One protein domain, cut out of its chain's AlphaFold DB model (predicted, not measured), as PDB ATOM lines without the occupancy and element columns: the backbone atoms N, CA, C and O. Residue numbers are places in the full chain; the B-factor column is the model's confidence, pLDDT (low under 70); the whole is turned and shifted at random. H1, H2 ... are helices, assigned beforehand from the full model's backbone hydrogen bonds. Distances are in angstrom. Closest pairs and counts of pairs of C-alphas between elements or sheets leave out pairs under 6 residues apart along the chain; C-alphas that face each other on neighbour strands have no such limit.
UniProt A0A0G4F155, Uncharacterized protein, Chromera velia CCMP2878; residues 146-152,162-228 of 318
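This is residues 146 to 152 and 162 to 228 of the 318 residues of an uncharacterized protein of Chromera velia CCMP2878 (UniProt A0A0G4F155). Little regular structure is seen here: one long helix, H2, makes one end of a rod, and its residues 219 to 228 stick out from a body of loops that holds the short H1. Residues 146 to 152, before a cut, lie at the other end. The printed part has 74 residues with two named helices, H1 then H2, and no named strand; the class is all helix, with 22 residues in named elements. The whole is loose, with a radius of gyration of the C-alphas of 14.6 A, and spans 51 by 23 by 22 A.

H2, residues 211 to 228, runs 25.9 A from C-alpha 211 at (200.802, 251.640, 264.761) to C-alpha 228 at (191.018, 236.870, 245.880). H1, residues 187 to 190, begins at C-alpha 187 at (192.160, 232.849, 271.810).

H1 and H2 are apart, joined by a long link of 20 residues. In H2 every O i to N i+4 pair is within hydrogen-bond range; H1 is too short for such a pair.

Residues 153 to 161 are not printed, and C-alphas 152 and 162 are 17.6 A apart. Mean pLDDT of the printed part is 74.0, with 25 residues under 70, among them 146 to 152.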
ATOM      1  N   TRP A 146     199.979 232.898 288.689       38.00
ATOM      2  CA  TRP A 146     198.804 233.653 289.139       38.00
ATOM      3  C   TRP A 146     197.476 232.862 289.196       38.00
ATOM      4  O   TRP A 146     196.651 233.133 290.067       38.00
ATOM      5  N   ASP A 147     197.266 231.858 288.335       42.53
ATOM      6  CA  ASP A 147     196.035 231.046 288.277       42.53
ATOM      7  C   ASP A 147     195.833 230.195 289.543       42.53
ATOM      8  O   ASP A 147     194.706 229.823 289.864       42.53
ATOM      9  N   LYS A 148     196.901 229.915 290.304       40.44
ATOM     10  CA  LYS A 148     196.820 229.112 291.534       40.44
ATOM     11  C   LYS A 148     196.318 229.891 292.750       40.44
ATOM     12  O   LYS A 148     195.784 229.277 293.667       40.44
ATOM     13  N   VAL A 149     196.500 231.213 292.774       38.50
ATOM     14  CA  VAL A 149     196.220 232.048 293.959       38.50
ATOM     15  C   VAL A 149     194.924 232.851 293.796       38.50
ATOM     16  O   VAL A 149     194.272 233.167 294.785       38.50
ATOM     17  N   CYS A 150     194.497 233.142 292.562       43.38
ATOM     18  CA  CYS A 150     193.349 234.020 292.301       43.38
ATOM     19  C   CYS A 150     192.000 233.307 292.080       43.38
ATOM     20  O   CYS A 150     190.992 233.987 291.899       43.38
ATOM     21  N   TRP A 151     191.946 231.972 292.110       36.38
ATOM     22  CA  TRP A 151     190.708 231.197 291.933       36.38
ATOM     23  C   TRP A 151     190.133 230.663 293.258       36.38
ATOM     24  O   TRP A 151     189.695 229.519 293.336       36.38
ATOM     25  N   ASP A 152     190.100 231.490 294.307       40.84
ATOM     26  CA  ASP A 152     189.235 231.229 295.466       40.84
ATOM     27  C   ASP A 152     187.795 231.683 295.136       40.84
ATOM     28  O   ASP A 152     187.569 232.891 294.955       40.84
ATOM     29  N   GLY A 162     188.701 244.995 285.204       43.44
ATOM     30  CA  GLY A 162     188.979 244.489 283.851       43.44
ATOM     31  C   GLY A 162     187.745 244.163 283.012       43.44
ATOM     32  O   GLY A 162     187.872 243.687 281.892       43.44
ATOM     33  N   TYR A 163     186.544 244.407 283.535       46.16
ATOM     34  CA  TYR A 163     185.282 244.126 282.849       46.16
ATOM     35  C   TYR A 163     184.562 245.442 282.546       46.16
ATOM     36  O   TYR A 163     183.589 245.803 283.204       46.16
ATOM     37  N   ARG A 164     185.052 246.203 281.561       47.09
ATOM     38  CA  ARG A 164     184.188 247.195 280.910       47.09
ATOM     39  C   ARG A 164     183.375 246.474 279.835       47.09
ATOM     40  O   ARG A 164     183.923 245.857 278.928       47.09
ATOM     41  N   ASP A 165     182.057 246.503 279.998       62.62
ATOM     42  CA  ASP A 165     181.058 246.185 278.968       62.62
ATOM     43  C   ASP A 165     181.047 244.744 278.421       62.62
ATOM     44  O   ASP A 165     180.521 244.490 277.339       62.62
ATOM     45  N   GLY A 166     181.619 243.777 279.149       70.50
ATOM     46  CA  GLY A 166     181.645 242.369 278.727       70.50
ATOM     47  C   GLY A 166     182.577 242.073 277.546       70.50
ATOM     48  O   GLY A 166     182.537 240.973 276.996       70.50
ATOM     49  N   GLN A 167     183.420 243.033 277.160       74.44
ATOM     50  CA  GLN A 167     184.380 242.890 276.070       74.44
ATOM     51  C   GLN A 167     185.771 242.571 276.621       74.44
ATOM     52  O   GLN A 167     186.264 243.235 277.528       74.44
ATOM     53  N   CYS A 168     186.441 241.568 276.052       76.75
ATOM     54  CA  CYS A 168     187.835 241.274 276.390       76.75
ATOM     55  C   CYS A 168     188.736 242.440 275.944       76.75
ATOM     56  O   CYS A 168     188.814 242.690 274.741       76.75
ATOM     57  N   LEU A 169     189.480 243.113 276.837       68.62
ATOM     58  CA  LEU A 169     190.265 244.307 276.463       68.62
ATOM     59  C   LEU A 169     191.379 243.991 275.451       68.62
ATOM     60  O   LEU A 169     191.822 244.853 274.692       68.62
ATOM     61  N   ARG A 170     191.823 242.730 275.379       67.81
ATOM     62  CA  ARG A 170     192.902 242.310 274.471       67.81
ATOM     63  C   ARG A 170     192.463 242.108 273.029       67.81
ATOM     64  O   ARG A 170     193.260 242.359 272.121       67.81
ATOM     65  N   CYS A 171     191.226 241.681 272.790       76.56
ATOM     66  CA  CYS A 171     190.722 241.483 271.427       76.56
ATOM     67  C   CYS A 171     189.413 242.208 271.110       76.56
ATOM     68  O   CYS A 171     188.899 242.043 270.005       76.56
ATOM     69  N   ASN A 172     188.893 242.982 272.060       70.19
ATOM     70  CA  ASN A 172     187.675 243.776 271.973       70.19
ATOM     71  C   ASN A 172     186.462 242.990 271.445       70.19
ATOM     72  O   ASN A 172     185.671 243.500 270.656       70.19
ATOM     73  N   ARG A 173     186.362 241.704 271.814       76.38
ATOM     74  CA  ARG A 173     185.210 240.860 271.479       76.38
ATOM     75  C   ARG A 173     184.307 240.727 272.702       76.38
ATOM     76  O   ARG A 173     184.838 240.454 273.779       76.38
ATOM     77  N   PRO A 174     182.981 240.840 272.529       75.81
ATOM     78  CA  PRO A 174     182.000 240.657 273.597       75.81
ATOM     79  C   PRO A 174     181.763 239.180 273.956       75.81
ATOM     80  O   PRO A 174     180.894 238.875 274.762       75.81
ATOM     81  N   ASP A 175     182.523 238.249 273.368       69.19
ATOM     82  CA  ASP A 175     182.317 236.794 273.458       69.19
ATOM     83  C   ASP A 175     182.585 236.199 274.865       69.19
ATOM     84  O   ASP A 175     182.731 234.986 274.997       69.19
ATOM     85  N   GLY A 176     182.703 237.027 275.910       63.62
ATOM     86  CA  GLY A 176     182.736 236.598 277.313       63.62
ATOM     87  C   GLY A 176     183.952 235.768 277.733       63.62
ATOM     88  O   GLY A 176     183.924 235.143 278.791       63.62
ATOM     89  N   HIS A 177     185.015 235.725 276.929       74.56
ATOM     90  CA  HIS A 177     186.243 235.037 277.312       74.56
ATOM     91  C   HIS A 177     187.086 235.912 278.240       74.56
ATOM     92  O   HIS A 177     187.255 237.114 278.018       74.56
ATOM     93  N   ALA A 178     187.632 235.281 279.277       64.94
ATOM     94  CA  ALA A 178     188.458 235.945 280.264       64.94
ATOM     95  C   ALA A 178     189.773 236.422 279.633       64.94
ATOM     96  O   ALA A 178     190.312 235.832 278.688       64.94
ATOM     97  N   GLU A 179     190.314 237.508 280.174       57.16
ATOM     98  CA  GLU A 179     191.604 238.038 279.736       57.16
ATOM     99  C   GLU A 179     192.761 237.092 280.043       57.16
ATOM    100  O   GLU A 179     193.811 237.204 279.425       57.16
ATOM    101  N   TRP A 180     192.573 236.157 280.971       57.97
ATOM    102  CA  TRP A 180     193.578 235.202 281.421       57.97
ATOM    103  C   TRP A 180     192.876 233.911 281.869       57.97
ATOM    104  O   TRP A 180     191.680 233.929 282.154       57.97
ATOM    105  N   GLY A 181     193.610 232.796 281.914       52.31
ATOM    106  CA  GLY A 181     193.116 231.530 282.470       52.31
ATOM    107  C   GLY A 181     192.661 230.482 281.443       52.31
ATOM    108  O   GLY A 181     191.605 230.590 280.820       52.31
ATOM    109  N   GLY A 182     193.453 229.415 281.306       68.81
ATOM    110  CA  GLY A 182     193.073 228.124 280.705       68.81
ATOM    111  C   GLY A 182     192.221 228.137 279.420       68.81
ATOM    112  O   GLY A 182     192.484 228.861 278.457       68.81
ATOM    113  N   HIS A 183     191.205 227.266 279.378       58.62
ATOM    114  CA  HIS A 183     190.327 227.072 278.213       58.62
ATOM    115  C   HIS A 183     189.384 228.255 277.939       58.62
ATOM    116  O   HIS A 183     188.907 228.379 276.810       58.62
ATOM    117  N   GLY A 184     189.148 229.114 278.938       71.75
ATOM    118  CA  GLY A 184     188.313 230.315 278.837       71.75
ATOM    119  C   GLY A 184     189.077 231.588 278.462       71.75
ATOM    120  O   GLY A 184     188.444 232.630 278.308       71.75
ATOM    121  N   ALA A 185     190.405 231.525 278.315       78.56
ATOM    122  CA  ALA A 185     191.226 232.675 277.959       78.56
ATOM    123  C   ALA A 185     191.020 233.106 276.504       78.56
ATOM    124  O   ALA A 185     190.785 232.284 275.611       78.56
ATOM    125  N   CYS A 186     191.217 234.401 276.257       78.12
ATOM    126  CA  CYS A 186     191.216 234.973 274.916       78.12
ATOM    127  C   CYS A 186     192.045 234.121 273.930       78.12
ATOM    128  O   CYS A 186     193.240 233.899 274.158       78.12
ATOM    129  N   PRO A 187     191.466 233.684 272.791       72.56
ATOM    130  CA  PRO A 187     192.160 232.849 271.810       72.56
ATOM    131  C   PRO A 187     193.475 233.450 271.298       72.56
ATOM    132  O   PRO A 187     194.389 232.721 270.919       72.56
ATOM    133  N   TRP A 188     193.597 234.780 271.311       70.38
ATOM    134  CA  TRP A 188     194.815 235.487 270.905       70.38
ATOM    135  C   TRP A 188     195.966 235.360 271.901       70.38
ATOM    136  O   TRP A 188     197.118 235.486 271.508       70.38
ATOM    137  N   ILE A 189     195.674 235.066 273.166       65.44
ATOM    138  CA  ILE A 189     196.682 234.795 274.198       65.44
ATOM    139  C   ILE A 189     197.186 233.356 274.076       65.44
ATOM    140  O   ILE A 189     198.344 233.077 274.357       65.44
ATOM    141  N   ARG A 190     196.331 232.449 273.587       67.62
ATOM    142  CA  ARG A 190     196.686 231.045 273.339       67.62
ATOM    143  C   ARG A 190     197.519 230.846 272.071       67.62
ATOM    144  O   ARG A 190     198.163 229.807 271.929       67.62
ATOM    145  N   LYS A 191     197.517 231.809 271.144       74.75
ATOM    146  CA  LYS A 191     198.365 231.752 269.947       74.75
ATOM    147  C   LYS A 191     199.816 232.037 270.323       74.75
ATOM    148  O   LYS A 191     200.174 233.178 270.606       74.75
ATOM    149  N   LYS A 192     200.653 230.997 270.251       75.19
ATOM    150  CA  LYS A 192     202.112 231.090 270.440       75.19
ATOM    151  C   LYS A 192     202.778 232.054 269.453       75.19
ATOM    152  O   LYS A 192     203.811 232.627 269.771       75.19
ATOM    153  N   ASP A 193     202.161 232.267 268.293       82.00
ATOM    154  CA  ASP A 193     202.707 233.114 267.227       82.00
ATOM    155  C   ASP A 193     202.622 234.622 267.533       82.00
ATOM    156  O   ASP A 193     203.213 235.437 266.821       82.00
ATOM    157  N   GLY A 194     201.888 235.007 268.585       87.19
ATOM    158  CA  GLY A 194     201.675 236.403 268.954       87.19
ATOM    159  C   GLY A 194     200.863 237.188 267.919       87.19
ATOM    160  O   GLY A 194     200.192 236.638 267.040       87.19
ATOM    161  N   CYS A 195     200.881 238.513 268.046       89.06
ATOM    162  CA  CYS A 195     200.249 239.403 267.085       89.06
ATOM    163  C   CYS A 195     200.946 239.278 265.713       89.06
ATOM    164  O   CYS A 195     202.153 239.486 265.629       89.06
ATOM    165  N   PRO A 196     200.233 239.010 264.605       85.69
ATOM    166  CA  PRO A 196     200.845 238.875 263.279       85.69
ATOM    167  C   PRO A 196     201.505 240.167 262.775       85.69
ATOM    168  O   PRO A 196     202.287 240.118 261.826       85.69
ATOM    169  N   SER A 197     201.190 241.311 263.390       91.25
ATOM    170  CA  SER A 197     201.787 242.607 263.074       91.25
ATOM    171  C   SER A 197     203.157 242.777 263.741       91.25
ATOM    172  O   SER A 197     204.135 243.052 263.053       91.25
ATOM    173  N   CYS A 198     203.243 242.604 265.065       91.62
ATOM    174  CA  CYS A 198     204.440 242.938 265.857       91.62
ATOM    175  C   CYS A 198     205.098 241.743 266.570       91.62
ATOM    176  O   CYS A 198     206.108 241.915 267.240       91.62
ATOM    177  N   ARG A 199     204.538 240.534 266.436       88.81
ATOM    178  CA  ARG A 199     204.949 239.273 267.092       88.81
ATOM    179  C   ARG A 199     204.872 239.261 268.620       88.81
ATOM    180  O   ARG A 199     205.145 238.238 269.237       88.81
ATOM    181  N   THR A 200     204.448 240.352 269.244       88.06
ATOM    182  CA  THR A 200     204.251 240.411 270.691       88.06
ATOM    183  C   THR A 200     202.971 239.672 271.078       88.06
ATOM    184  O   THR A 200     201.934 239.799 270.422       88.06
ATOM    185  N   MET A 201     203.036 238.879 272.144       88.31
ATOM    186  CA  MET A 201     201.886 238.138 272.662       88.31
ATOM    187  C   MET A 201     200.901 239.058 273.394       88.31
ATOM    188  O   MET A 201     201.264 240.118 273.906       88.31
ATOM    189  N   GLY A 202     199.645 238.619 273.489       87.19
ATOM    190  CA  GLY A 202     198.677 239.235 274.393       87.19
ATOM    191  C   GLY A 202     197.848 240.384 273.821       87.19
ATOM    192  O   GLY A 202     197.271 241.139 274.589       87.19
ATOM    193  N   HIS A 203     197.747 240.540 272.505       84.88
ATOM    194  CA  HIS A 203     196.771 241.456 271.912       84.88
ATOM    195  C   HIS A 203     196.362 241.001 270.511       84.88
ATOM    196  O   HIS A 203     197.092 240.274 269.834       84.88
ATOM    197  N   ALA A 204     195.178 241.426 270.074       84.00
ATOM    198  CA  ALA A 204     194.715 241.213 268.709       84.00
ATOM    199  C   ALA A 204     195.399 242.182 267.718       84.00
ATOM    200  O   ALA A 204     195.754 243.292 268.112       84.00
ATOM    201  N   PRO A 205     195.505 241.833 266.418       83.88
ATOM    202  CA  PRO A 205     196.162 242.669 265.403       83.88
ATOM    203  C   PRO A 205     195.658 244.120 265.337       83.88
ATOM    204  O   PRO A 205     196.440 245.038 265.101       83.88
ATOM    205  N   ASN A 206     194.360 244.331 265.582       84.44
ATOM    206  CA  ASN A 206     193.733 245.657 265.557       84.44
ATOM    207  C   ASN A 206     194.126 246.537 266.758       84.44
ATOM    208  O   ASN A 206     194.114 247.762 266.643       84.44
ATOM    209  N   ASN A 207     194.530 245.906 267.865       87.38
ATOM    210  CA  ASN A 207     194.962 246.542 269.112       87.38
ATOM    211  C   ASN A 207     196.492 246.516 269.259       87.38
ATOM    212  O   ASN A 207     197.019 246.563 270.368       87.38
ATOM    213  N   CYS A 208     197.218 246.373 268.147       92.31
ATOM    214  CA  CYS A 208     198.672 246.384 268.159       92.31
ATOM    215  C   CYS A 208     199.191 247.760 268.607       92.31
ATOM    216  O   CYS A 208     198.827 248.751 267.974       92.31
ATOM    217  N   PRO A 209     200.044 247.838 269.652       90.06
ATOM    218  CA  PRO A 209     200.583 249.111 270.137       90.06
ATOM    219  C   PRO A 209     201.542 249.751 269.125       90.06
ATOM    220  O   PRO A 209     201.726 250.963 269.119       90.06
ATOM    221  N   ASP A 210     202.140 248.942 268.247       93.50
ATOM    222  CA  ASP A 210     202.897 249.432 267.101       93.50
ATOM    223  C   ASP A 210     201.934 249.780 265.953       93.50
ATOM    224  O   ASP A 210     201.475 248.910 265.201       93.50
ATOM    225  N   GLU A 211     201.643 251.076 265.820       93.19
ATOM    226  CA  GLU A 211     200.802 251.640 264.761       93.19
ATOM    227  C   GLU A 211     201.394 251.430 263.353       93.19
ATOM    228  O   GLU A 211     200.650 251.261 262.384       93.19
ATOM    229  N   ASN A 212     202.722 251.365 263.206       92.69
ATOM    230  CA  ASN A 212     203.353 251.100 261.910       92.69
ATOM    231  C   ASN A 212     203.192 249.631 261.506       92.69
ATOM    232  O   ASN A 212     202.870 249.333 260.350       92.69
ATOM    233  N   ALA A 213     203.359 248.709 262.455       92.00
ATOM    234  CA  ALA A 213     203.095 247.291 262.244       92.00
ATOM    235  C   ALA A 213     201.615 247.042 261.926       92.00
ATOM    236  O   ALA A 213     201.300 246.295 260.997       92.00
ATOM    237  N   LYS A 214     200.707 247.715 262.643       92.94
ATOM    238  CA  LYS A 214     199.261 247.684 262.393       92.94
ATOM    239  C   LYS A 214     198.920 248.145 260.976       92.94
ATOM    240  O   LYS A 214     198.237 247.415 260.259       92.94
ATOM    241  N   LYS A 215     199.454 249.290 260.531       93.50
ATOM    242  CA  LYS A 215     199.265 249.801 259.161       93.50
ATOM    243  C   LYS A 215     199.781 248.827 258.104       93.50
ATOM    244  O   LYS A 215     199.056 248.519 257.164       93.50
ATOM    245  N   ARG A 216     200.996 248.288 258.271       91.88
ATOM    246  CA  ARG A 216     201.570 247.291 257.346       91.88
ATOM    247  C   ARG A 216     200.724 246.024 257.267       91.88
ATOM    248  O   ARG A 216     200.510 245.496 256.178       91.88
ATOM    249  N   TRP A 217     200.235 245.538 258.407       91.94
ATOM    250  CA  TRP A 217     199.378 244.360 258.449       91.94
ATOM    251  C   TRP A 217     198.025 244.613 257.777       91.94
ATOM    252  O   TRP A 217     197.612 243.799 256.952       91.94
ATOM    253  N   MET A 218     197.373 245.748 258.052       90.88
ATOM    254  CA  MET A 218     196.115 246.127 257.396       90.88
ATOM    255  C   MET A 218     196.285 246.273 255.880       90.88
ATOM    256  O   MET A 218     195.494 245.706 255.132       90.88
ATOM    257  N   MET A 219     197.346 246.949 255.423       91.19
ATOM    258  CA  MET A 219     197.660 247.085 253.994       91.19
ATOM    259  C   MET A 219     197.788 245.706 253.331       91.19
ATOM    260  O   MET A 219     197.145 245.428 252.324       91.19
ATOM    261  N   LYS A 220     198.510 244.783 253.979       91.75
ATOM    262  CA  LYS A 220     198.677 243.407 253.498       91.75
ATOM    263  C   LYS A 220     197.363 242.614 253.454       91.75
ATOM    264  O   LYS A 220     197.223 241.725 252.617       91.75
ATOM    265  N   GLN A 221     196.404 242.894 254.342       86.25
ATOM    266  CA  GLN A 221     195.064 242.291 254.275       86.25
ATOM    267  C   GLN A 221     194.245 242.843 253.102       86.25
ATOM    268  O   GLN A 221     193.527 242.079 252.456       86.25
ATOM    269  N   ILE A 222     194.368 244.138 252.800       86.75
ATOM    270  CA  ILE A 222     193.712 244.763 251.643       86.75
ATOM    271  C   ILE A 222     194.255 244.157 250.345       86.75
ATOM    272  O   ILE A 222     193.462 243.723 249.512       86.75
ATOM    273  N   ASP A 223     195.579 244.027 250.219       85.00
ATOM    274  CA  ASP A 223     196.216 243.409 249.047       85.00
ATOM    275  C   ASP A 223     195.735 241.968 248.838       85.00
ATOM    276  O   ASP A 223     195.398 241.564 247.724       85.00
ATOM    277  N   LYS A 224     195.617 241.202 249.928       82.25
ATOM    278  CA  LYS A 224     195.108 239.829 249.882       82.25
ATOM    279  C   LYS A 224     193.632 239.772 249.470       82.25
ATOM    280  O   LYS A 224     193.256 238.964 248.627       82.25
ATOM    281  N   THR A 225     192.818 240.690 249.992       74.81
ATOM    282  CA  THR A 225     191.397 240.818 249.622       74.81
ATOM    283  C   THR A 225     191.228 241.224 248.152       74.81
ATOM    284  O   THR A 225     190.267 240.814 247.500       74.81
ATOM    285  N   GLY A 226     192.160 242.014 247.608       74.56
ATOM    286  CA  GLY A 226     192.194 242.389 246.195       74.56
ATOM    287  C   GLY A 226     192.546 241.219 245.273       74.56
ATOM    288  O   GLY A 226     191.910 241.048 244.233       74.56
ATOM    289  N   GLN A 227     193.502 240.375 245.670       66.81
ATOM    290  CA  GLN A 227     193.914 239.208 244.883       66.81
ATOM    291  C   GLN A 227     192.822 238.136 244.787       66.81
ATOM    292  O   GLN A 227     192.576 237.620 243.696       66.81
ATOM    293  N   ASP A 228     192.100 237.867 245.877       60.72
ATOM    294  CA  ASP A 228     191.018 236.870 245.880       60.72
ATOM    295  C   ASP A 228     189.796 237.309 245.048       60.72
ATOM    296  O   ASP A 228     189.019 236.477 244.580       60.72
TER     297      ASP A 228